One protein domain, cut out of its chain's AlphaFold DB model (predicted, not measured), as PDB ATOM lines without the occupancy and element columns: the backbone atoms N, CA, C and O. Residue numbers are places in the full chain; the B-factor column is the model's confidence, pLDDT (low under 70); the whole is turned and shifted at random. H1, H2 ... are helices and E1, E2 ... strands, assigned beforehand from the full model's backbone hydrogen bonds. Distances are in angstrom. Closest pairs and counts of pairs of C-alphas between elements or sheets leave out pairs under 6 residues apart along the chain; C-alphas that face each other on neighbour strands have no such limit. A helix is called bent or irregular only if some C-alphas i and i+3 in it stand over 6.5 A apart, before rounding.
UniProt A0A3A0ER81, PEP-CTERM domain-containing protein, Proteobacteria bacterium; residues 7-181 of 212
ATOM      1  N   ALA A   7     172.249 147.953  78.232       94.50
ATOM      2  CA  ALA A   7     171.507 146.830  77.689       94.50
ATOM      3  C   ALA A   7     171.060 145.867  78.793       94.50
ATOM      4  O   ALA A   7     171.801 145.562  79.732       94.50
ATOM      5  N   ILE A   8     169.840 145.366  78.633       95.62
ATOM      6  CA  ILE A   8     169.263 144.263  79.396       95.62
ATOM      7  C   ILE A   8     168.979 143.132  78.405       95.62
ATOM      8  O   ILE A   8     168.626 143.386  77.252       95.62
ATOM      9  N   PHE A   9     169.145 141.889  78.852       95.06
ATOM     10  CA  PHE A   9     169.056 140.689  78.026       95.06
ATOM     11  C   PHE A   9     170.039 140.722  76.841       95.06
ATOM     12  O   PHE A   9     169.713 140.309  75.729       95.06
ATOM     13  N   ALA A  10     171.244 141.259  77.062       90.44
ATOM     14  CA  ALA A  10     172.178 141.607  75.988       90.44
ATOM     15  C   ALA A  10     172.747 140.396  75.222       90.44
ATOM     16  O   ALA A  10     173.133 140.510  74.058       90.44
ATOM     17  N   TYR A  11     172.756 139.217  75.837       83.06
ATOM     18  CA  TYR A  11     173.133 137.966  75.190       83.06
ATOM     19  C   TYR A  11     172.024 136.940  75.442       83.06
ATOM     20  O   TYR A  11     171.892 136.464  76.560       83.06
ATOM     21  N   SER A  12     171.187 136.639  74.442       73.81
ATOM     22  CA  SER A  12     170.019 135.763  74.632       73.81
ATOM     23  C   SER A  12     169.879 134.677  73.551       73.81
ATOM     24  O   SER A  12     170.197 134.965  72.393       73.81
ATOM     25  N   PRO A  13     169.332 133.477  73.879       58.25
ATOM     26  CA  PRO A  13     168.801 133.078  75.192       58.25
ATOM     27  C   PRO A  13     169.632 131.997  75.902       58.25
ATOM     28  O   PRO A  13     169.624 130.838  75.486       58.25
ATOM     29  N   ASP A  14     170.208 132.348  77.052       65.94
ATOM     30  CA  ASP A  14     170.217 131.438  78.203       65.94
ATOM     31  C   ASP A  14     168.953 131.727  79.049       65.94
ATOM     32  O   ASP A  14     168.620 132.884  79.313       65.94
ATOM     33  N   GLY A  15     168.226 130.677  79.457       71.12
ATOM     34  CA  GLY A  15     166.950 130.756  80.198       71.12
ATOM     35  C   GLY A  15     165.690 130.565  79.332       71.12
ATOM     36  O   GLY A  15     165.778 130.361  78.124       71.12
ATOM     37  N   VAL A  16     164.504 130.611  79.951       89.00
ATOM     38  CA  VAL A  16     163.195 130.415  79.282       89.00
ATOM     39  C   VAL A  16     162.366 131.696  79.308       89.00
ATOM     40  O   VAL A  16     162.488 132.504  80.224       89.00
ATOM     41  N   GLN A  17     161.545 131.911  78.284       95.62
ATOM     42  CA  GLN A  17     160.677 133.081  78.175       95.62
ATOM     43  C   GLN A  17     159.251 132.586  78.338       95.62
ATOM     44  O   GLN A  17     158.730 131.874  77.480       95.62
ATOM     45  N   GLU A  18     158.653 132.900  79.480       98.00
ATOM     46  CA  GLU A  18     157.384 132.323  79.894       98.00
ATOM     47  C   GLU A  18     156.407 133.403  80.351       98.00
ATOM     48  O   GLU A  18     156.775 134.351  81.047       98.00
ATOM     49  N   LEU A  19     155.137 133.212  80.018       98.75
ATOM     50  CA  LEU A  19     154.016 133.948  80.574       98.75
ATOM     51  C   LEU A  19     153.287 133.034  81.556       98.75
ATOM     52  O   LEU A  19     152.731 132.001  81.184       98.75
ATOM     53  N   HIS A  20     153.316 133.410  82.828       98.69
ATOM     54  CA  HIS A  20     152.692 132.667  83.917       98.69
ATOM     55  C   HIS A  20     151.351 133.311  84.235       98.69
ATOM     56  O   HIS A  20     151.302 134.480  84.613       98.69
ATOM     57  N   LEU A  21     150.274 132.544  84.104       98.81
ATOM     58  CA  LEU A  21     148.899 132.984  84.293       98.81
ATOM     59  C   LEU A  21     148.274 132.263  85.486       98.81
ATOM     60  O   LEU A  21     148.399 131.048  85.635       98.81
ATOM     61  N   THR A  22     147.532 133.011  86.296       98.69
ATOM     62  CA  THR A  22     146.555 132.453  87.233       98.69
ATOM     63  C   THR A  22     145.171 132.766  86.696       98.69
ATOM     64  O   THR A  22     144.808 133.937  86.582       98.69
ATOM     65  N   THR A  23     144.400 131.733  86.375       98.50
ATOM     66  CA  THR A  23     143.028 131.848  85.879       98.50
ATOM     67  C   THR A  23     142.029 131.282  86.884       98.50
ATOM     68  O   THR A  23     142.400 130.696  87.905       98.50
ATOM     69  N   THR A  24     140.736 131.444  86.608       98.44
ATOM     70  CA  THR A  24     139.669 130.787  87.381       98.44
ATOM     71  C   THR A  24     139.717 129.260  87.311       98.44
ATOM     72  O   THR A  24     139.173 128.604  88.200       98.44
ATOM     73  N   ASP A  25     140.368 128.703  86.288       97.50
ATOM     74  CA  ASP A  25     140.420 127.263  86.023       97.50
ATOM     75  C   ASP A  25     141.723 126.624  86.534       97.50
ATOM     76  O   ASP A  25     141.821 125.400  86.641       97.50
ATOM     77  N   GLY A  26     142.720 127.440  86.890       97.19
ATOM     78  CA  GLY A  26     143.995 126.992  87.436       97.19
ATOM     79  C   GLY A  26     145.164 127.880  87.017       97.19
ATOM     80  O   GLY A  26     144.987 128.978  86.501       97.19
ATOM     81  N   ASN A  27     146.382 127.396  87.257       97.69
ATOM     82  CA  ASN A  27     147.590 128.062  86.776       97.69
ATOM     83  C   ASN A  27     148.006 127.489  85.418       97.69
ATOM     84  O   ASN A  27     148.036 126.269  85.243       97.69
ATOM     85  N   THR A  28     148.400 128.371  84.505       97.06
ATOM     86  CA  THR A  28     148.887 128.036  83.163       97.06
ATOM     87  C   THR A  28     150.231 128.717  82.936       97.06
ATOM     88  O   THR A  28     150.431 129.852  83.355       97.06
ATOM     89  N   VAL A  29     151.155 128.032  82.267       98.19
ATOM     90  CA  VAL A  29     152.438 128.603  81.844       98.19
ATOM     91  C   VAL A  29     152.536 128.453  80.335       98.19
ATOM     92  O   VAL A  29     152.369 127.351  79.814       98.19
ATOM     93  N   LEU A  30     152.776 129.562  79.646       98.44
ATOM     94  CA  LEU A  30     152.929 129.617  78.197       98.44
ATOM     95  C   LEU A  30     154.379 129.950  77.872       98.44
ATOM     96  O   LEU A  30     154.906 130.932  78.386       98.44
ATOM     97  N   GLY A  31     155.018 129.163  77.012       97.94
ATOM     98  CA  GLY A  31     156.313 129.533  76.442       97.94
ATOM     99  C   GLY A  31     156.140 130.575  75.339       97.94
ATOM    100  O   GLY A  31     155.138 130.554  74.619       97.94
ATOM    101  N   ALA A  32     157.112 131.472  75.188       97.69
ATOM    102  CA  ALA A  32     157.145 132.379  74.052       97.69
ATOM    103  C   ALA A  32     157.261 131.570  72.751       97.69
ATOM    104  O   ALA A  32     158.116 130.697  72.607       97.69
ATOM    105  N   THR A  33     156.383 131.869  71.803       97.38
ATOM    106  CA  THR A  33     156.381 131.292  70.451       97.38
ATOM    107  C   THR A  33     157.376 131.996  69.536       97.38
ATOM    108  O   THR A  33     157.884 131.388  68.596       97.38
ATOM    109  N   PHE A  34     157.676 133.263  69.833       97.50
ATOM    110  CA  PHE A  34     158.661 134.061  69.124       97.50
ATOM    111  C   PHE A  34     159.251 135.128  70.046       97.50
ATOM    112  O   PHE A  34     158.553 135.684  70.898       97.50
ATOM    113  N   THR A  35     160.529 135.429  69.847       97.44
ATOM    114  CA  THR A  35     161.248 136.506  70.530       97.44
ATOM    115  C   THR A  35     162.148 137.220  69.540       97.44
ATOM    116  O   THR A  35     162.608 136.620  68.568       97.44
ATOM    117  N   GLY A  36     162.418 138.492  69.788       97.06
ATOM    118  CA  GLY A  36     163.286 139.268  68.919       97.06
ATOM    119  C   GLY A  36     163.487 140.686  69.422       97.06
ATOM    120  O   GLY A  36     163.020 141.053  70.502       97.06
ATOM    121  N   TRP A  37     164.158 141.485  68.601       97.62
ATOM    122  CA  TRP A  37     164.266 142.928  68.765       97.62
ATOM    123  C   TRP A  37     164.174 143.648  67.424       97.62
ATOM    124  O   TRP A  37     164.563 143.098  66.393       97.62
ATOM    125  N   TRP A  38     163.691 144.884  67.471       98.50
ATOM    126  CA  TRP A  38     163.823 145.876  66.410       98.50
ATOM    127  C   TRP A  38     164.819 146.941  66.871       98.50
ATOM    128  O   TRP A  38     164.802 147.330  68.041       98.50
ATOM    129  N   ASP A  39     165.702 147.390  65.981       97.75
ATOM    130  CA  ASP A  39     166.586 148.525  66.268       97.75
ATOM    131  C   ASP A  39     165.948 149.872  65.899       97.75
ATOM    132  O   ASP A  39     164.925 149.933  65.212       97.75
ATOM    133  N   GLU A  40     166.563 150.971  66.336       96.81
ATOM    134  CA  GLU A  40     166.073 152.334  66.081       96.81
ATOM    135  C   GLU A  40     166.020 152.728  64.594       96.81
ATOM    136  O   GLU A  40     165.368 153.707  64.229       96.81
ATOM    137  N   THR A  41     166.675 151.966  63.710       97.50
ATOM    138  CA  THR A  41     166.573 152.138  62.251       97.50
ATOM    139  C   THR A  41     165.412 151.345  61.649       97.50
ATOM    140  O   THR A  41     165.143 151.443  60.447       97.50
ATOM    141  N   GLY A  42     164.694 150.582  62.476       98.06
ATOM    142  CA  GLY A  42     163.595 149.720  62.077       98.06
ATOM    143  C   GLY A  42     164.069 148.436  61.408       98.06
ATOM    144  O   GLY A  42     163.405 147.971  60.484       98.06
ATOM    145  N   SER A  43     165.232 147.909  61.796       98.19
ATOM    146  CA  SER A  43     165.756 146.631  61.309       98.19
ATOM    147  C   SER A  43     165.429 145.492  62.273       98.19
ATOM    148  O   SER A  43     165.643 145.611  63.480       98.19
ATOM    149  N   HIS A  44     164.964 144.372  61.722       98.00
ATOM    150  CA  HIS A  44     164.768 143.109  62.428       98.00
ATOM    151  C   HIS A  44     165.110 141.926  61.521       98.00
ATOM    152  O   HIS A  44     164.914 141.945  60.304       98.00
ATOM    153  N   ASN A  45     165.612 140.855  62.131       97.19
ATOM    154  CA  ASN A  45     165.831 139.580  61.469       97.19
ATOM    155  C   ASN A  45     165.073 138.494  62.234       97.19
ATOM    156  O   ASN A  45     165.522 138.088  63.302       97.19
ATOM    157  N   GLY A  46     163.996 137.965  61.653       95.81
ATOM    158  CA  GLY A  46     163.188 136.901  62.253       95.81
ATOM    159  C   GLY A  46     163.924 135.563  62.423       95.81
ATOM    160  O   GLY A  46     163.438 134.659  63.092       95.81
ATOM    161  N   GLY A  47     165.123 135.411  61.851       94.81
ATOM    162  CA  GLY A  47     166.016 134.288  62.152       94.81
ATOM    163  C   GLY A  47     166.834 134.460  63.440       94.81
ATOM    164  O   GLY A  47     167.532 133.528  63.835       94.81
ATOM    165  N   ASN A  48     166.797 135.639  64.069       93.19
ATOM    166  CA  ASN A  48     167.522 135.953  65.294       93.19
ATOM    167  C   ASN A  48     166.552 136.023  66.478       93.19
ATOM    168  O   ASN A  48     165.793 136.977  66.604       93.19
ATOM    169  N   SER A  49     166.623 135.033  67.366       92.56
ATOM    170  CA  SER A  49     165.773 134.958  68.557       92.56
ATOM    171  C   SER A  49     166.295 135.759  69.754       92.56
ATOM    172  O   SER A  49     165.657 135.752  70.807       92.56
ATOM    173  N   ASN A  50     167.446 136.433  69.635       92.81
ATOM    174  CA  ASN A  50     167.954 137.293  70.700       92.81
ATOM    175  C   ASN A  50     166.947 138.429  70.982       92.81
ATOM    176  O   ASN A  50     166.337 138.954  70.056       92.81
ATOM    177  N   TYR A  51     166.780 138.815  72.246       95.81
ATOM    178  CA  TYR A  51     165.780 139.786  72.708       95.81
ATOM    179  C   TYR A  51     166.418 140.897  73.552       95.81
ATOM    180  O   TYR A  51     165.926 141.256  74.618       95.81
ATOM    181  N   ILE A  52     167.522 141.466  73.071       95.75
ATOM    182  CA  ILE A  52     168.175 142.610  73.715       95.75
ATOM    183  C   ILE A  52     167.219 143.805  73.786       95.75
ATOM    184  O   ILE A  52     166.578 144.151  72.794       95.75
ATOM    185  N   ALA A  53     167.186 144.475  74.934       96.94
ATOM    186  CA  ALA A  53     166.587 145.795  75.075       96.94
ATOM    187  C   ALA A  53     167.630 146.815  75.551       96.94
ATOM    188  O   ALA A  53     168.473 146.506  76.394       96.94
ATOM    189  N   GLY A  54     167.529 148.050  75.066       96.44
ATOM    190  CA  GLY A  54     168.444 149.148  75.372       96.44
ATOM    191  C   GLY A  54     169.564 149.297  74.345       96.44
ATOM    192  O   GLY A  54     169.464 148.800  73.228       96.44
ATOM    193  N   ILE A  55     170.629 150.017  74.701       95.25
ATOM    194  CA  ILE A  55     171.748 150.280  73.782       95.25
ATOM    195  C   ILE A  55     172.800 149.190  73.946       95.25
ATOM    196  O   ILE A  55     173.391 149.070  75.021       95.25
ATOM    197  N   CYS A  56     173.070 148.448  72.874       91.88
ATOM    198  CA  CYS A  56     174.184 147.506  72.814       91.88
ATOM    199  C   CYS A  56     175.423 148.210  72.245       91.88
ATOM    200  O   CYS A  56     175.504 148.510  71.051       91.88
ATOM    201  N   GLY A  57     176.372 148.515  73.125       90.00
ATOM    202  CA  GLY A  57     177.552 149.313  72.825       90.00
ATOM    203  C   GLY A  57     178.606 148.566  72.009       90.00
ATOM    204  O   GLY A  57     178.762 147.347  72.106       90.00
ATOM    205  N   SER A  58     179.376 149.317  71.224       90.19
ATOM    206  CA  SER A  58     180.480 148.807  70.401       90.19
ATOM    207  C   SER A  58     181.818 148.705  71.152       90.19
ATOM    208  O   SER A  58     182.778 148.131  70.633       90.19
ATOM    209  N   SER A  59     181.909 149.265  72.367       87.31
ATOM    210  CA  SER A  59     183.149 149.319  73.174       87.31
ATOM    211  C   SER A  59     183.233 148.325  74.324       87.31
ATOM    212  O   SER A  59     184.187 148.381  75.103       87.31
ATOM    213  N   ASP A  60     182.250 147.446  74.476       86.50
ATOM    214  CA  ASP A  60     182.203 146.485  75.573       86.50
ATOM    215  C   ASP A  60     181.761 145.095  75.100       86.50
ATOM    216  O   ASP A  60     181.723 144.794  73.906       86.50
ATOM    217  N   SER A  61     181.486 144.219  76.064       85.50
ATOM    218  CA  SER A  61     181.146 142.820  75.834       85.50
ATOM    219  C   SER A  61     179.799 142.594  75.147       85.50
ATOM    220  O   SER A  61     179.494 141.443  74.843       85.50
ATOM    221  N   CYS A  62     178.998 143.636  74.904       86.06
ATOM    222  CA  CYS A  62     177.791 143.515  74.090       86.06
ATOM    223  C   CYS A  62     178.129 143.370  72.595       86.06
ATOM    224  O   CYS A  62     177.404 142.702  71.864       86.06
ATOM    225  N   PHE A  63     179.262 143.937  72.151       84.19
ATOM    226  CA  PHE A  63     179.723 143.926  70.753       84.19
ATOM    227  C   PHE A  63     178.666 144.414  69.744       84.19
ATOM    228  O   PHE A  63     178.579 143.906  68.624       84.19
ATOM    229  N   GLY A  64     177.858 145.394  70.149       87.88
ATOM    230  CA  GLY A  64     176.819 145.985  69.316       87.88
ATOM    231  C   GLY A  64     177.332 147.094  68.401       87.88
ATOM    232  O   GLY A  64     178.531 147.284  68.190       87.88
ATOM    233  N   ASN A  65     176.388 147.839  67.838       89.88
ATOM    234  CA  ASN A  65     176.612 148.929  66.889       89.88
ATOM    235  C   ASN A  65     176.186 150.299  67.450       89.88
ATOM    236  O   ASN A  65     175.993 151.231  66.673       89.88
ATOM    237  N   ASP A  66     176.065 150.413  68.777       91.88
ATOM    238  CA  ASP A  66     175.623 151.610  69.504       91.88
ATOM    239  C   ASP A  66     174.162 152.028  69.228       91.88
ATOM    240  O   ASP A  66     173.775 153.132  69.608       91.88
ATOM    241  N   MET A  67     173.350 151.159  68.612       92.81
ATOM    242  CA  MET A  67     171.924 151.409  68.377       92.81
ATOM    243  C   MET A  67     171.064 151.007  69.574       92.81
ATOM    244  O   MET A  67     171.369 150.044  70.290       92.81
ATOM    245  N   GLU A  68     169.959 151.728  69.768       95.81
ATOM    246  CA  GLU A  68     168.891 151.295  70.668       95.81
ATOM    247  C   GLU A  68     168.138 150.110  70.055       95.81
ATOM    248  O   GLU A  68     167.721 150.141  68.898       95.81
ATOM    249  N   LEU A  69     167.953 149.075  70.869       97.06
ATOM    250  CA  LEU A  69     167.196 147.870  70.574       97.06
ATOM    251  C   LEU A  69     165.969 147.837  71.486       97.06
ATOM    252  O   LEU A  69     166.066 148.104  72.688       97.06
ATOM    253  N   ARG A  70     164.812 147.492  70.932       98.50
ATOM    254  CA  ARG A  70     163.584 147.233  71.691       98.50
ATOM    255  C   ARG A  70     163.125 145.830  71.386       98.50
ATOM    256  O   ARG A  70     163.052 145.444  70.220       98.50
ATOM    257  N   ASN A  71     162.869 145.062  72.432       98.25
ATOM    258  CA  ASN A  71     162.552 143.654  72.288       98.25
ATOM    259  C   ASN A  71     161.048 143.409  72.258       98.25
ATOM    260  O   ASN A  71     160.236 144.288  72.551       98.25
ATOM    261  N   PHE A  72     160.694 142.188  71.888       98.69
ATOM    262  CA  PHE A  72     159.329 141.711  71.960       98.69
ATOM    263  C   PHE A  72     159.269 140.220  72.291       98.69
ATOM    264  O   PHE A  72     160.208 139.459  72.031       98.69
ATOM    265  N   PHE A  73     158.129 139.810  72.842       98.62
ATOM    266  CA  PHE A  73     157.821 138.421  73.181       98.62
ATOM    267  C   PHE A  73     156.398 138.098  72.732       98.62
ATOM    268  O   PHE A  73     155.463 138.792  73.131       98.62
ATOM    269  N   VAL A  74     156.232 137.045  71.928       98.75
ATOM    270  CA  VAL A  74     154.931 136.598  71.412       98.75
ATOM    271  C   VAL A  74     154.496 135.324  72.121       98.75
ATOM    272  O   VAL A  74     155.240 134.344  72.158       98.75
ATOM    273  N   PHE A  75     153.270 135.297  72.625       98.75
ATOM    274  CA  PHE A  75     152.659 134.149  73.289       98.75
ATOM    275  C   PHE A  75     151.384 133.726  72.563       98.75
ATOM    276  O   PHE A  75     150.685 134.556  71.985       98.75
ATOM    277  N   ASP A  76     151.079 132.435  72.620       98.44
ATOM    278  CA  ASP A  76     149.836 131.876  72.095       98.44
ATOM    279  C   ASP A  76     148.856 131.596  73.241       98.44
ATOM    280  O   ASP A  76     149.151 130.809  74.144       98.44
ATOM    281  N   LEU A  77     147.700 132.264  73.213       98.50
ATOM    282  CA  LEU A  77     146.637 132.128  74.204       98.50
ATOM    283  C   LEU A  77     145.488 131.233  73.701       98.50
ATOM    284  O   LEU A  77     144.444 131.191  74.355       98.50
ATOM    285  N   GLU A  78     145.641 130.502  72.585       97.62
ATOM    286  CA  GLU A  78     144.598 129.619  72.025       97.62
ATOM    287  C   GLU A  78     144.051 128.627  73.066       97.62
ATOM    288  O   GLU A  78     142.850 128.369  73.132       97.62
ATOM    289  N   ASN A  79     144.934 128.113  73.927       95.06
ATOM    290  CA  ASN A  79     144.610 127.088  74.920       95.06
ATOM    291  C   ASN A  79     144.390 127.637  76.341       95.06
ATOM    292  O   ASN A  79     144.311 126.859  77.293       95.06
ATOM    293  N   VAL A  80     144.311 128.959  76.515       98.00
ATOM    294  CA  VAL A  80     144.016 129.561  77.822       98.00
ATOM    295  C   VAL A  80     142.523 129.449  78.106       98.00
ATOM    296  O   VAL A  80     141.692 129.871  77.305       98.00
ATOM    297  N   THR A  81     142.174 128.898  79.269       96.75
ATOM    298  CA  THR A  81     140.784 128.793  79.729       96.75
ATOM    299  C   THR A  81     140.578 129.514  81.059       96.75
ATOM    300  O   THR A  81     141.503 129.676  81.866       96.75
ATOM    301  N   GLY A  82     139.338 129.946  81.286       97.44
ATOM    302  CA  GLY A  82     138.961 130.738  82.451       97.44
ATOM    303  C   GLY A  82     139.364 132.207  82.325       97.44
ATOM    304  O   GLY A  82     140.067 132.614  81.404       97.44
ATOM    305  N   THR A  83     138.905 133.028  83.266       98.50
ATOM    306  CA  THR A  83     139.292 134.446  83.326       98.50
ATOM    307  C   THR A  83     140.673 134.564  83.954       98.50
ATOM    308  O   THR A  83     140.896 134.020  85.036       98.50
ATOM    309  N   ILE A  84     141.588 135.290  83.312       98.81
ATOM    310  CA  ILE A  84     142.915 135.593  83.854       98.81
ATOM    311  C   ILE A  84     142.748 136.589  85.004       98.81
ATOM    312  O   ILE A  84     142.180 137.668  84.834       98.81
ATOM    313  N   LEU A  85     143.245 136.212  86.180       98.75
ATOM    314  CA  LEU A  85     143.171 136.983  87.422       98.75
ATOM    315  C   LEU A  85     144.492 137.687  87.744       98.75
ATOM    316  O   LEU A  85     144.493 138.751  88.359       98.75
ATOM    317  N   ALA A  86     145.614 137.080  87.356       98.81
ATOM    318  CA  ALA A  86     146.953 137.625  87.522       98.81
ATOM    319  C   ALA A  86     147.894 137.037  86.468       98.81
ATOM    320  O   ALA A  86     147.685 135.917  85.995       98.81
ATOM    321  N   ALA A  87     148.946 137.783  86.140       98.75
ATOM    322  CA  ALA A  87     149.957 137.356  85.193       98.75
ATOM    323  C   ALA A  87     151.335 137.916  85.562       98.75
ATOM    324  O   ALA A  87     151.458 139.032  86.076       98.75
ATOM    325  N   ASN A  88     152.378 137.141  85.281       98.38
ATOM    326  CA  ASN A  88     153.752 137.624  85.298       98.38
ATOM    327  C   ASN A  88     154.512 137.133  84.065       98.38
ATOM    328  O   ASN A  88     154.329 136.003  83.612       98.38
ATOM    329  N   LEU A  89     155.357 138.011  83.538       98.44
ATOM    330  CA  LEU A  89     156.321 137.690  82.500       98.44
ATOM    331  C   LEU A  89     157.623 137.250  83.185       98.44
ATOM    332  O   LEU A  89     158.141 137.949  84.060       98.44
ATOM    333  N   SER A  90     158.127 136.081  82.809       97.81
ATOM    334  CA  SER A  90     159.321 135.441  83.359       97.81
ATOM    335  C   SER A  90     160.346 135.311  82.239       97.81
ATOM    336  O   SER A  90     160.201 134.462  81.359       97.81
ATOM    337  N   ILE A  91     161.348 136.193  82.232       97.25
ATOM    338  CA  ILE A  91     162.325 136.299  81.139       97.25
ATOM    339  C   ILE A  91     163.697 135.813  81.597       97.25
ATOM    340  O   ILE A  91     164.237 136.311  82.585       97.25
ATOM    341  N   GLY A  92     164.264 134.863  80.856       95.19
ATOM    342  CA  GLY A  92     165.648 134.427  81.026       95.19
ATOM    343  C   GLY A  92     166.647 135.565  80.888       95.19
ATOM    344  O   GLY A  92     166.547 136.395  79.990       95.19
ATOM    345  N   ASN A  93     167.605 135.607  81.807       94.00
ATOM    346  CA  ASN A  93     168.677 136.582  81.788       94.00
ATOM    347  C   ASN A  93     170.017 135.858  81.893       94.00
ATOM    348  O   ASN A  93     170.262 135.119  82.851       94.00
ATOM    349  N   ASP A  94     170.879 136.074  80.903       93.44
ATOM    350  CA  ASP A  94     172.157 135.378  80.795       93.44
ATOM    351  C   ASP A  94     173.029 135.553  82.047       93.44
ATOM    352  O   ASP A  94     173.022 136.589  82.722       93.44
ATOM    353  N   SER A  95     173.772 134.493  82.371       90.44
ATOM    354  CA  SER A  95     174.581 134.381  83.590       90.44
ATOM    355  C   SER A  95     175.698 135.413  83.716       90.44
ATOM    356  O   SER A  95     176.107 135.740  84.830       90.44
ATOM    357  N   SER A  96     176.199 135.927  82.596       87.31
ATOM    358  CA  SER A  96     177.392 136.771  82.544       87.31
ATOM    359  C   SER A  96     177.141 138.098  81.833       87.31
ATOM    360  O   SER A  96     177.718 139.115  82.212       87.31
ATOM    361  N   LEU A  97     176.279 138.088  80.822       90.25
ATOM    362  CA  LEU A  97     176.042 139.172  79.874       90.25
ATOM    363  C   LEU A  97     174.557 139.545  79.784       90.25
ATOM    364  O   LEU A  97     174.147 140.207  78.838       90.25
ATOM    365  N   GLY A  98     173.741 139.146  80.764       92.75
ATOM    366  CA  GLY A  98     172.334 139.528  80.832       92.75
ATOM    367  C   GLY A  98     172.150 141.042  80.977       92.75
ATOM    368  O   GLY A  98     171.530 141.692  80.141       92.75
ATOM    369  N   TYR A  99     172.757 141.628  82.004       94.81
ATOM    370  CA  TYR A  99     172.786 143.068  82.251       94.81
ATOM    371  C   TYR A  99     174.175 143.651  81.947       94.81
ATOM    372  O   TYR A  99     175.147 143.318  82.631       94.81
ATOM    373  N   ILE A 100     174.265 144.548  80.957       93.94
ATOM    374  CA  ILE A 100     175.496 145.264  80.584       93.94
ATOM    375  C   ILE A 100     175.209 146.768  80.599       93.94
ATOM    376  O   ILE A 100     174.666 147.334  79.651       93.94
ATOM    377  N   SER A 101     175.561 147.425  81.701       92.31
ATOM    378  CA  SER A 101     175.382 148.867  81.868       92.31
ATOM    379  C   SER A 101     176.355 149.411  82.913       92.31
ATOM    380  O   SER A 101     176.649 148.710  83.886       92.31
ATOM    381  N   PRO A 102     176.842 150.660  82.777       89.50
ATOM    382  CA  PRO A 102     177.574 151.332  83.848       89.50
ATOM    383  C   PRO A 102     176.670 151.699  85.037       89.50
ATOM    384  O   PRO A 102     177.173 152.011  86.118       89.50
ATOM    385  N   ASN A 103     175.346 151.680  84.854       90.88
ATOM    386  CA  ASN A 103     174.391 151.982  85.914       90.88
ATOM    387  C   ASN A 103     174.251 150.791  86.878       90.88
ATOM    388  O   ASN A 103     174.283 149.642  86.434       90.88
ATOM    389  N   PRO A 104     174.024 151.026  88.185       92.44
ATOM    390  CA  PRO A 104     173.801 149.941  89.146       92.44
ATOM    391  C   PRO A 104     172.514 149.153  88.862       92.44
ATOM    392  O   PRO A 104     172.443 147.959  89.153       92.44
ATOM    393  N   SER A 105     171.508 149.817  88.295       95.88
ATOM    394  CA  SER A 105     170.299 149.204  87.756       95.88
ATOM    395  C   SER A 105     169.697 150.081  86.656       95.88
ATOM    396  O   SER A 105     169.958 151.286  86.600       95.88
ATOM    397  N   SER A 106     168.856 149.472  85.822       95.75
ATOM    398  CA  SER A 106     168.049 150.144  84.802       95.75
ATOM    399  C   SER A 106     166.598 149.669  84.894       95.75
ATOM    400  O   SER A 106     166.327 148.542  85.311       95.75
ATOM    401  N   PHE A 107     165.653 150.529  84.514       97.31
ATOM    402  CA  PHE A 107     164.249 150.139  84.405       97.31
ATOM    403  C   PHE A 107     163.981 149.520  83.034       97.31
ATOM    404  O   PHE A 107     164.284 150.133  82.012       97.31
ATOM    405  N   PHE A 108     163.407 148.322  83.039       98.19
ATOM    406  CA  PHE A 108     162.810 147.670  81.883       98.19
ATOM    407  C   PHE A 108     161.295 147.848  81.956       98.19
ATOM    408  O   PHE A 108     160.660 147.418  82.925       98.19
ATOM    409  N   ASP A 109     160.740 148.514  80.954       98.62
ATOM    410  CA  ASP A 109     159.319 148.798  80.830       98.62
ATOM    411  C   ASP A 109     158.702 147.854  79.790       98.62
ATOM    412  O   ASP A 109     159.318 147.571  78.762       98.62
ATOM    413  N   VAL A 110     157.499 147.356  80.083       98.88
ATOM    414  CA  VAL A 110     156.742 146.437  79.224       98.88
ATOM    415  C   VAL A 110     155.479 147.134  78.738       98.88
ATOM    416  O   VAL A 110     154.725 147.659  79.558       98.88
ATOM    417  N   PHE A 111     155.228 147.098  77.432       98.88
ATOM    418  CA  PHE A 111     154.172 147.851  76.762       98.88
ATOM    419  C   PHE A 111     153.236 146.960  75.943       98.88
ATOM    420  O   PHE A 111     153.587 145.844  75.541       98.88
ATOM    421  N   ALA A 112     152.038 147.486  75.690       98.69
ATOM    422  CA  ALA A 112     151.155 147.010  74.637       98.69
ATOM    423  C   ALA A 112     151.808 147.175  73.259       98.69
ATOM    424  O   ALA A 112     152.491 148.167  73.029       98.69
ATOM    425  N   VAL A 113     151.536 146.229  72.362       98.69
ATOM    426  CA  VAL A 113     151.977 146.236  70.961       98.69
ATOM    427  C   VAL A 113     150.733 146.212  70.086       98.69
ATOM    428  O   VAL A 113     149.864 145.357  70.278       98.69
ATOM    429  N   LEU A 114     150.628 147.155  69.154       97.88
ATOM    430  CA  LEU A 114     149.529 147.229  68.188       97.88
ATOM    431  C   LEU A 114     149.929 146.693  66.810       97.88
ATOM    432  O   LEU A 114     149.053 146.382  66.000       97.88
ATOM    433  N   THR A 115     151.230 146.574  66.548       98.69
ATOM    434  CA  THR A 115     151.778 145.970  65.332       98.69
ATOM    435  C   THR A 115     151.237 144.544  65.165       98.69
ATOM    436  O   THR A 115     151.342 143.739  66.098       98.69
ATOM    437  N   PRO A 116     150.681 144.189  63.991       98.50
ATOM    438  CA  PRO A 116     150.275 142.819  63.696       98.50
ATOM    439  C   PRO A 116     151.419 141.817  63.909       98.50
ATOM    440  O   PRO A 116     152.564 142.077  63.544       98.50
ATOM    441  N   ILE A 117     151.118 140.652  64.493       98.56
ATOM    442  CA  ILE A 117     152.133 139.649  64.870       98.56
ATOM    443  C   ILE A 117     152.949 139.153  63.665       98.56
ATOM    444  O   ILE A 117     154.145 138.886  63.791       98.56
ATOM    445  N   ASP A 118     152.326 139.034  62.494       98.25
ATOM    446  CA  ASP A 118     152.994 138.632  61.256       98.25
ATOM    447  C   ASP A 118     153.990 139.686  60.757       98.25
ATOM    448  O   ASP A 118     155.060 139.322  60.278       98.25
ATOM    449  N   GLU A 119     153.690 140.974  60.927       98.50
ATOM    450  CA  GLU A 119     154.638 142.056  60.643       98.50
ATOM    451  C   GLU A 119     155.744 142.148  61.699       98.50
ATOM    452  O   GLU A 119     156.916 142.276  61.350       98.50
ATOM    453  N   LEU A 120     155.392 142.027  62.984       98.69
ATOM    454  CA  LEU A 120     156.328 142.121  64.109       98.69
ATOM    455  C   LEU A 120     157.445 141.069  64.038       98.69
ATOM    456  O   LEU A 120     158.575 141.337  64.446       98.69
ATOM    457  N   THR A 121     157.121 139.874  63.542       98.44
ATOM    458  CA  THR A 121     158.031 138.717  63.471       98.44
ATOM    459  C   THR A 121     158.737 138.564  62.119       98.44
ATOM    460  O   THR A 121     159.613 137.707  61.969       98.44
ATOM    461  N   ALA A 122     158.379 139.374  61.116       98.12
ATOM    462  CA  ALA A 122     158.976 139.310  59.786       98.12
ATOM    463  C   ALA A 122     160.343 140.006  59.735       98.12
ATOM    464  O   ALA A 122     160.522 141.093  60.274       98.12
ATOM    465  N   SER A 123     161.306 139.430  59.009       98.38
ATOM    466  CA  SER A 123     162.559 140.133  58.708       98.38
ATOM    467  C   SER A 123     162.297 141.335  57.797       98.38
ATOM    468  O   SER A 123     161.859 141.148  56.660       98.38
ATOM    469  N   ASP A 124     162.624 142.539  58.259       98.00
ATOM    470  CA  ASP A 124     162.449 143.778  57.496       98.00
ATOM    471  C   ASP A 124     163.451 144.863  57.939       98.00
ATOM    472  O   ASP A 124     164.186 144.701  58.915       98.00
ATOM    473  N   THR A 125     163.498 145.974  57.202       98.06
ATOM    474  CA  THR A 125     164.315 147.157  57.507       98.06
ATOM    475  C   THR A 125     163.533 148.447  57.267       98.06
ATOM    476  O   THR A 125     162.666 148.502  56.399       98.06
ATOM    477  N   GLY A 126     163.856 149.518  57.996       97.81
ATOM    478  CA  GLY A 126     163.176 150.811  57.858       97.81
ATOM    479  C   GLY A 126     161.806 150.893  58.545       97.81
ATOM    480  O   GLY A 126     161.155 151.935  58.458       97.81
ATOM    481  N   ARG A 127     161.381 149.845  59.263       98.31
ATOM    482  CA  ARG A 127     160.130 149.785  60.041       98.31
ATOM    483  C   ARG A 127     160.257 150.472  61.401       98.31
ATOM    484  O   ARG A 127     160.082 149.883  62.466       98.31
ATOM    485  N   THR A 128     160.623 151.751  61.365       98.38
ATOM    486  CA  THR A 128     160.753 152.587  62.576       98.38
ATOM    487  C   THR A 128     159.423 152.776  63.313       98.38
ATOM    488  O   THR A 128     159.421 153.085  64.500       98.38
ATOM    489  N   ASP A 129     158.300 152.545  62.628       98.56
ATOM    490  CA  ASP A 129     156.963 152.456  63.211       98.56
ATOM    491  C   ASP A 129     156.846 151.289  64.199       98.56
ATOM    492  O   ASP A 129     156.384 151.503  65.317       98.56
ATOM    493  N   ILE A 130     157.349 150.100  63.843       98.75
ATOM    494  CA  ILE A 130     157.342 148.931  64.737       98.75
ATOM    495  C   ILE A 130     158.247 149.187  65.944       98.75
ATOM    496  O   ILE A 130     157.851 148.958  67.081       98.75
ATOM    497  N   PHE A 131     159.448 149.730  65.722       98.69
ATOM    498  CA  PHE A 131     160.331 150.125  66.824       98.69
ATOM    499  C   PHE A 131     159.660 151.129  67.785       98.69
ATOM    500  O   PHE A 131     159.830 151.035  69.004       98.69
ATOM    501  N   GLY A 132     158.894 152.087  67.251       98.38
ATOM    502  CA  GLY A 132     158.093 153.030  68.034       98.38
ATOM    503  C   GLY A 132     157.052 152.330  68.910       98.38
ATOM    504  O   GLY A 132     157.063 152.525  70.127       98.38
ATOM    505  N   ASP A 133     156.251 151.460  68.295       98.69
ATOM    506  CA  ASP A 133     155.154 150.708  68.925       98.69
ATOM    507  C   ASP A 133     155.612 149.859  70.126       98.69
ATOM    508  O   ASP A 133     154.900 149.722  71.117       98.69
ATOM    509  N   LEU A 134     156.854 149.358  70.116       98.69
ATOM    510  CA  LEU A 134     157.413 148.582  71.233       98.69
ATOM    511  C   LEU A 134     157.621 149.377  72.538       98.69
ATOM    512  O   LEU A 134     157.967 148.769  73.555       98.69
ATOM    513  N   ALA A 135     157.453 150.707  72.533       97.44
ATOM    514  CA  ALA A 135     157.665 151.548  73.716       97.44
ATOM    515  C   ALA A 135     156.688 152.727  73.893       97.44
ATOM    516  O   ALA A 135     156.913 153.556  74.779       97.44
ATOM    517  N   ASP A 136     155.642 152.853  73.072       95.25
ATOM    518  CA  ASP A 136     154.691 153.976  73.142       95.25
ATOM    519  C   ASP A 136     153.249 153.571  73.508       95.25
ATOM    520  O   ASP A 136     152.415 154.440  73.793       95.25
ATOM    521  N   GLY A 137     152.975 152.263  73.566       96.69
ATOM    522  CA  GLY A 137     151.690 151.700  73.959       96.69
ATOM    523  C   GLY A 137     151.350 151.866  75.446       96.69
ATOM    524  O   GLY A 137     152.033 152.525  76.233       96.69
ATOM    525  N   VAL A 138     150.255 151.229  75.869       98.56
ATOM    526  CA  VAL A 138     149.867 151.185  77.288       98.56
ATOM    527  C   VAL A 138     150.952 150.466  78.092       98.56
ATOM    528  O   VAL A 138     151.328 149.344  77.765       98.56
ATOM    529  N   LEU A 139     151.443 151.100  79.159       98.62
ATOM    530  CA  LEU A 139     152.429 150.501  80.059       98.62
ATOM    531  C   LEU A 139     151.777 149.387  80.892       98.62
ATOM    532  O   LEU A 139     150.877 149.642  81.693       98.62
ATOM    533  N   TYR A 140     152.281 148.166  80.756       98.88
ATOM    534  CA  TYR A 140     151.805 146.977  81.463       98.88
ATOM    535  C   TYR A 140     152.631 146.625  82.696       98.88
ATOM    536  O   TYR A 140     152.100 146.054  83.651       98.88
ATOM    537  N   ALA A 141     153.919 146.962  82.707       98.69
ATOM    538  CA  ALA A 141     154.777 146.768  83.867       98.69
ATOM    539  C   ALA A 141     156.054 147.606  83.782       98.69
ATOM    540  O   ALA A 141     156.448 148.066  82.715       98.69
ATOM    541  N   SER A 142     156.731 147.744  84.922       98.06
ATOM    542  CA  SER A 142     158.087 148.285  85.015       98.06
ATOM    543  C   SER A 142     158.878 147.487  86.046       98.06
ATOM    544  O   SER A 142     158.373 147.183  87.131       98.06
ATOM    545  N   LYS A 143     160.120 147.132  85.716       98.06
ATOM    546  CA  LYS A 143     161.004 146.323  86.557       98.06
ATOM    547  C   LYS A 143     162.391 146.944  86.611       98.06
ATOM    548  O   LYS A 143     163.005 147.183  85.581       98.06
ATOM    549  N   SER A 144     162.916 147.154  87.816       97.75
ATOM    550  CA  SER A 144     164.348 147.423  87.984       97.75
ATOM    551  C   SER A 144     165.119 146.121  87.781       97.75
ATOM    552  O   SER A 144     164.848 145.147  88.487       97.75
ATOM    553  N   VAL A 145     166.072 146.130  86.853       97.56
ATOM    554  CA  VAL A 145     166.985 145.019  86.553       97.56
ATOM    555  C   VAL A 145     168.417 145.483  86.784       97.56
ATOM    556  O   VAL A 145     168.748 146.652  86.579       97.56
ATOM    557  N   SER A 146     169.261 144.576  87.248       96.75
ATOM    558  CA  SER A 146     170.646 144.827  87.622       96.75
ATOM    559  C   SER A 146     171.523 143.617  87.310       96.75
ATOM    560  O   SER A 146     171.034 142.534  86.994       96.75
ATOM    561  N   ALA A 147     172.834 143.761  87.507       95.69
ATOM    562  CA  ALA A 147     173.765 142.636  87.419       95.69
ATOM    563  C   ALA A 147     173.462 141.500  88.420       95.69
ATOM    564  O   ALA A 147     173.895 140.372  88.202       95.69
ATOM    565  N   ALA A 148     172.720 141.763  89.506       96.31
ATOM    566  CA  ALA A 148     172.317 140.729  90.462       96.31
ATOM    567  C   ALA A 148     171.249 139.773  89.899       96.31
ATOM    568  O   ALA A 148     171.062 138.688  90.446       96.31
ATOM    569  N   ASP A 149     170.568 140.167  88.821       95.88
ATOM    570  CA  ASP A 149     169.566 139.351  88.137       95.88
ATOM    571  C   ASP A 149     170.190 138.441  87.057       95.88
ATOM    572  O   ASP A 149     169.485 137.633  86.447       95.88
ATOM    573  N   ASN A 150     171.495 138.556  86.783       94.81
ATOM    574  CA  ASN A 150     172.191 137.695  85.825       94.81
ATOM    575  C   ASN A 150     172.141 136.228  86.272       94.81
ATOM    576  O   ASN A 150     172.381 135.901  87.435       94.81
ATOM    577  N   GLY A 151     171.830 135.338  85.330       92.62
ATOM    578  CA  GLY A 151     171.715 133.896  85.566       92.62
ATOM    579  C   GLY A 151     170.420 133.487  86.263       92.62
ATOM    580  O   GLY A 151     170.332 132.377  86.791       92.62
ATOM    581  N   THR A 152     169.426 134.376  86.292       93.88
ATOM    582  CA  THR A 152     168.113 134.142  86.900       93.88
ATOM    583  C   THR A 152     166.984 134.438  85.912       93.88
ATOM    584  O   THR A 152     167.211 134.988  84.835       93.88
ATOM    585  N   GLN A 153     165.752 134.083  86.288       94.75
ATOM    586  CA  GLN A 153     164.555 134.577  85.608       94.75
ATOM    587  C   GLN A 153     164.187 135.957  86.164       94.75
ATOM    588  O   GLN A 153     163.886 136.099  87.353       94.75
ATOM    589  N   VAL A 154     164.139 136.966  85.298       96.75
ATOM    590  CA  VAL A 154     163.609 138.287  85.636       96.75
ATOM    591  C   VAL A 154     162.084 138.201  85.660       96.75
ATOM    592  O   VAL A 154     161.432 138.158  84.620       96.75
ATOM    593  N   ILE A 155     161.517 138.165  86.870       97.69
ATOM    594  CA  ILE A 155     160.065 138.117  87.087       97.69
ATOM    595  C   ILE A 155     159.480 139.532  87.105       97.69
ATOM    596  O   ILE A 155     159.857 140.368  87.945       97.69
ATOM    597  N   ILE A 156     158.537 139.773  86.196       98.62
ATOM    598  CA  ILE A 156     157.871 141.050  85.943       98.62
ATOM    599  C   ILE A 156     156.367 140.856  86.151       98.62
ATOM    600  O   ILE A 156     155.693 140.202  85.359       98.62
ATOM    601  N   ASN A 157     155.827 141.426  87.227       98.69
ATOM    602  CA  ASN A 157     154.395 141.351  87.516       98.69
ATOM    603  C   ASN A 157     153.631 142.341  86.634       98.69
ATOM    604  O   ASN A 157     153.970 143.526  86.616       98.69
ATOM    605  N   LEU A 158     152.603 141.856  85.942       98.88
ATOM    606  CA  LEU A 158     151.794 142.667  85.040       98.88
ATOM    607  C   LEU A 158     150.659 143.379  85.797       98.88
ATOM    608  O   LEU A 158     150.114 142.848  86.767       98.88
ATOM    609  N   ASN A 159     150.325 144.599  85.375       98.81
ATOM    610  CA  ASN A 159     149.264 145.409  85.972       98.81
ATOM    611  C   ASN A 159     147.869 145.048  85.430       98.81
ATOM    612  O   ASN A 159     147.719 144.229  84.526       98.81
ATOM    613  N   ASN A 160     146.836 145.703  85.964       98.75
ATOM    614  CA  ASN A 160     145.446 145.439  85.587       98.75
ATOM    615  C   ASN A 160     145.133 145.732  84.111       98.75
ATOM    616  O   ASN A 160     144.278 145.050  83.553       98.75
ATOM    617  N   ASP A 161     145.813 146.698  83.484       98.81
ATOM    618  CA  ASP A 161     145.623 146.993  82.059       98.81
ATOM    619  C   ASP A 161     146.117 145.822  81.199       98.81
ATOM    620  O   ASP A 161     145.435 145.401  80.267       98.81
ATOM    621  N   ALA A 162     147.244 145.215  81.580       98.81
ATOM    622  CA  ALA A 162     147.740 144.002  80.940       98.81
ATOM    623  C   ALA A 162     146.790 142.818  81.149       98.81
ATOM    624  O   ALA A 162     146.542 142.054  80.224       98.81
ATOM    625  N   ILE A 163     146.242 142.661  82.363       98.88
ATOM    626  CA  ILE A 163     145.270 141.596  82.649       98.88
ATOM    627  C   ILE A 163     144.013 141.764  81.791       98.88
ATOM    628  O   ILE A 163     143.501 140.771  81.277       98.88
ATOM    629  N   ALA A 164     143.521 142.991  81.610       98.81
ATOM    630  CA  ALA A 164     142.390 143.260  80.727       98.81
ATOM    631  C   ALA A 164     142.718 142.880  79.274       98.81
ATOM    632  O   ALA A 164     141.994 142.086  78.679       98.81
ATOM    633  N   ALA A 165     143.858 143.342  78.752       98.81
ATOM    634  CA  ALA A 165     144.281 143.047  77.385       98.81
ATOM    635  C   ALA A 165     144.503 141.547  77.127       98.81
ATOM    636  O   ALA A 165     144.113 141.032  76.082       98.81
ATOM    637  N   LEU A 166     145.083 140.824  78.090       98.88
ATOM    638  CA  LEU A 166     145.256 139.374  78.003       98.88
ATOM    639  C   LEU A 166     143.913 138.635  77.991       98.88
ATOM    640  O   LEU A 166     143.764 137.677  77.239       98.88
ATOM    641  N   ASN A 167     142.939 139.064  78.803       98.81
ATOM    642  CA  ASN A 167     141.596 138.477  78.785       98.81
ATOM    643  C   ASN A 167     140.889 138.722  77.444       98.81
ATOM    644  O   ASN A 167     140.261 137.803  76.921       98.81
ATOM    645  N   ASP A 168     141.026 139.923  76.875       98.56
ATOM    646  CA  ASP A 168     140.463 140.267  75.564       98.56
ATOM    647  C   ASP A 168     141.111 139.465  74.418       98.56
ATOM    648  O   ASP A 168     140.484 139.252  73.380       98.56
ATOM    649  N   ALA A 169     142.344 138.987  74.618       98.38
ATOM    650  CA  ALA A 169     143.115 138.222  73.641       98.38
ATOM    651  C   ALA A 169     143.044 136.691  73.813       98.38
ATOM    652  O   ALA A 169     143.691 135.970  73.044       98.38
ATOM    653  N   ILE A 170     142.283 136.165  74.782       98.50
ATOM    654  CA  ILE A 170     142.102 134.710  74.943       98.50
ATOM    655  C   ILE A 170     141.606 134.104  73.623       98.50
ATOM    656  O   ILE A 170     140.643 134.587  73.026       98.50
ATOM    657  N   GLY A 171     142.253 133.023  73.173       97.44
ATOM    658  CA  GLY A 171     141.959 132.407  71.878       97.44
ATOM    659  C   GLY A 171     142.789 132.945  70.704       97.44
ATOM    660  O   GLY A 171     142.515 132.577  69.564       97.44
ATOM    661  N   SER A 172     143.770 133.822  70.947       97.88
ATOM    662  CA  SER A 172     144.620 134.427  69.910       97.88
ATOM    663  C   SER A 172     146.085 134.565  70.349       97.88
ATOM    664  O   SER A 172     146.441 134.217  71.473       97.88
ATOM    665  N   SER A 173     146.957 135.060  69.467       98.19
ATOM    666  CA  SER A 173     148.331 135.417  69.836       98.19
ATOM    667  C   SER A 173     148.397 136.814  70.455       98.19
ATOM    668  O   SER A 173     147.660 137.713  70.061       98.19
ATOM    669  N   PHE A 174     149.327 137.008  71.386       98.69
ATOM    670  CA  PHE A 174     149.535 138.271  72.089       98.69
ATOM    671  C   PHE A 174     151.022 138.616  72.149       98.69
ATOM    672  O   PHE A 174     151.844 137.735  72.403       98.69
ATOM    673  N   ALA A 175     151.371 139.888  71.952       98.81
ATOM    674  CA  ALA A 175     152.744 140.366  72.056       98.81
ATOM    675  C   ALA A 175     152.918 141.390  73.177       98.81
ATOM    676  O   ALA A 175     152.063 142.241  73.417       98.81
ATOM    677  N   PHE A 176     154.078 141.317  73.820       98.88
ATOM    678  CA  PHE A 176     154.595 142.355  74.701       98.88
ATOM    679  C   PHE A 176     155.779 143.039  74.035       98.88
ATOM    680  O   PHE A 176     156.665 142.348  73.530       98.88
ATOM    681  N   GLY A 177     155.809 144.368  74.086       98.81
ATOM    682  CA  GLY A 177     156.968 145.173  73.721       98.81
ATOM    683  C   GLY A 177     157.780 145.495  74.963       98.81
ATOM    684  O   GLY A 177     157.213 145.636  76.051       98.81
ATOM    685  N   GLY A 178     159.098 145.577  74.830       98.44
ATOM    686  CA  GLY A 178     159.981 145.867  75.946       98.44
ATOM    687  C   GLY A 178     161.092 146.842  75.590       98.44
ATOM    688  O   GLY A 178     161.777 146.715  74.572       98.44
ATOM    689  N   ALA A 179     161.299 147.813  76.475       98.12
ATOM    690  CA  ALA A 179     162.299 148.853  76.299       98.12
ATOM    691  C   ALA A 179     163.013 149.171  77.613       98.12
ATOM    692  O   ALA A 179     162.428 149.152  78.698       98.12
ATOM    693  N   VAL A 180     164.301 149.498  77.513       97.38
ATOM    694  CA  VAL A 180     165.043 150.072  78.637       97.38
ATOM    695  C   VAL A 180     164.727 151.554  78.702       97.38
ATOM    696  O   VAL A 180     164.836 152.262  77.704       97.38
ATOM    697  N   ARG A 181     164.397 152.056  79.892       92.38
ATOM    698  CA  ARG A 181     164.273 153.495  80.104       92.38
ATOM    699  C   ARG A 181     165.655 154.130  80.029       92.38
ATOM    700  O   ARG A 181     166.430 154.111  80.987       92.38
TER     701      ARG A 181
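What this domain is: This is residues 7 to 181 of the 212 residues of the protein "PEP-CTERM domain-containing protein" of Proteobacteria bacterium (UniProt A0A3A0ER81). Look for a nearly closed, flattened barrel: the strands run round in the sequence E8, E5, E1, E2, E4, E9, E6, E7, and the two ends of this wall, E7 and E8, come near each other without being neighbours. H3 sits at one end of the barrel, H2 packs on the wall at E4, E9 and E6, and the short E3 lies beside the beginning of E4. The printed part has 175 residues, with three named helices and nine named strands in the order E1 E2 E3 E4 E5 E6 H1 H2 E7 E8 H3 E9; the class is mixed, and the neighbour strands are antiparallel. It is compact, with a radius of gyration of the C-alphas of 15.3 A and spans of 50 by 35 by 25 A.

Where its parts are: Find C-alpha 17 at (160.677, 133.081, 78.175); there E1, residues 17 to 23, begins. E2, residues 27 to 39, is 34.6 A long and bends by 53 degrees at residue 33. Next come E3, residues 53 to 55; E4, residues 68 to 76, 27.2 A; E5, residues 84 to 92, 22.9 A; and E6, residues 106 to 112. H1 is residues 117 to 120 and H2 residues 128 to 136, 12.3 A. E7, residues 139 to 145, E8, residues 153 to 157, and H3, residues 160 to 168, follow. E9, residues 173 to 180, 23.9 A, ends at C-alpha 180 at (165.043, 150.072, 78.637).

How they stand to each other: Begin at the branched, twisted sheet, where E4 has three neighbours: E2 on one side, E3 and E9 on the other. E1 and E2 form a hairpin, with N 19 and O 30 at 2.8 A. E1 and E5 are antiparallel neighbours, with N 18 and O 90 within hydrogen-bond range at 2.9 A, and E5 and E8 are antiparallel neighbours, with N 89 and O 156 within hydrogen-bond range at 2.9 A. The bent E2 is staggered, pairing with E1 over residues 27 to 31 and with E4 over 32 to 39, with N 38 and O 70 at 2.9 A. E3 and E4 form a hairpin, with N 54 and O 69 at 2.8 A. E4 and E9 have N 71 and O 178 at 2.9 A, E6 and E9 N 111 and O 177 at 2.8 A, and E6 and E7 N 108 and O 143 at 2.8 A. The closest C-alphas of E7 and E8, Lys 143 and Ile 156, are 6.2 A apart. H2 is on the sheet at a height of 7.7 A; its closest C-alpha to E9 is Leu 134, 4.2 A from that of Gly 177. The sheet curls round H3, whose Ala 162 has its C-alpha 5.1 A from that of Tyr 140 in E7. H1 only grazes the sheet. In H3 every O i to N i+4 pair is within hydrogen-bond range, in H2 4 of 5, and H1 is too short for such a pair.

The domain as a whole: The C-alphas farthest apart, Asp 25 and Ser 59, are 49.8 A apart. The printed part has no cut. The links E2 to E3, E3 to E4 and E5 to E6 are long. Mean pLDDT of the printed part is 95.7, and residues 13 to 14 are under 70.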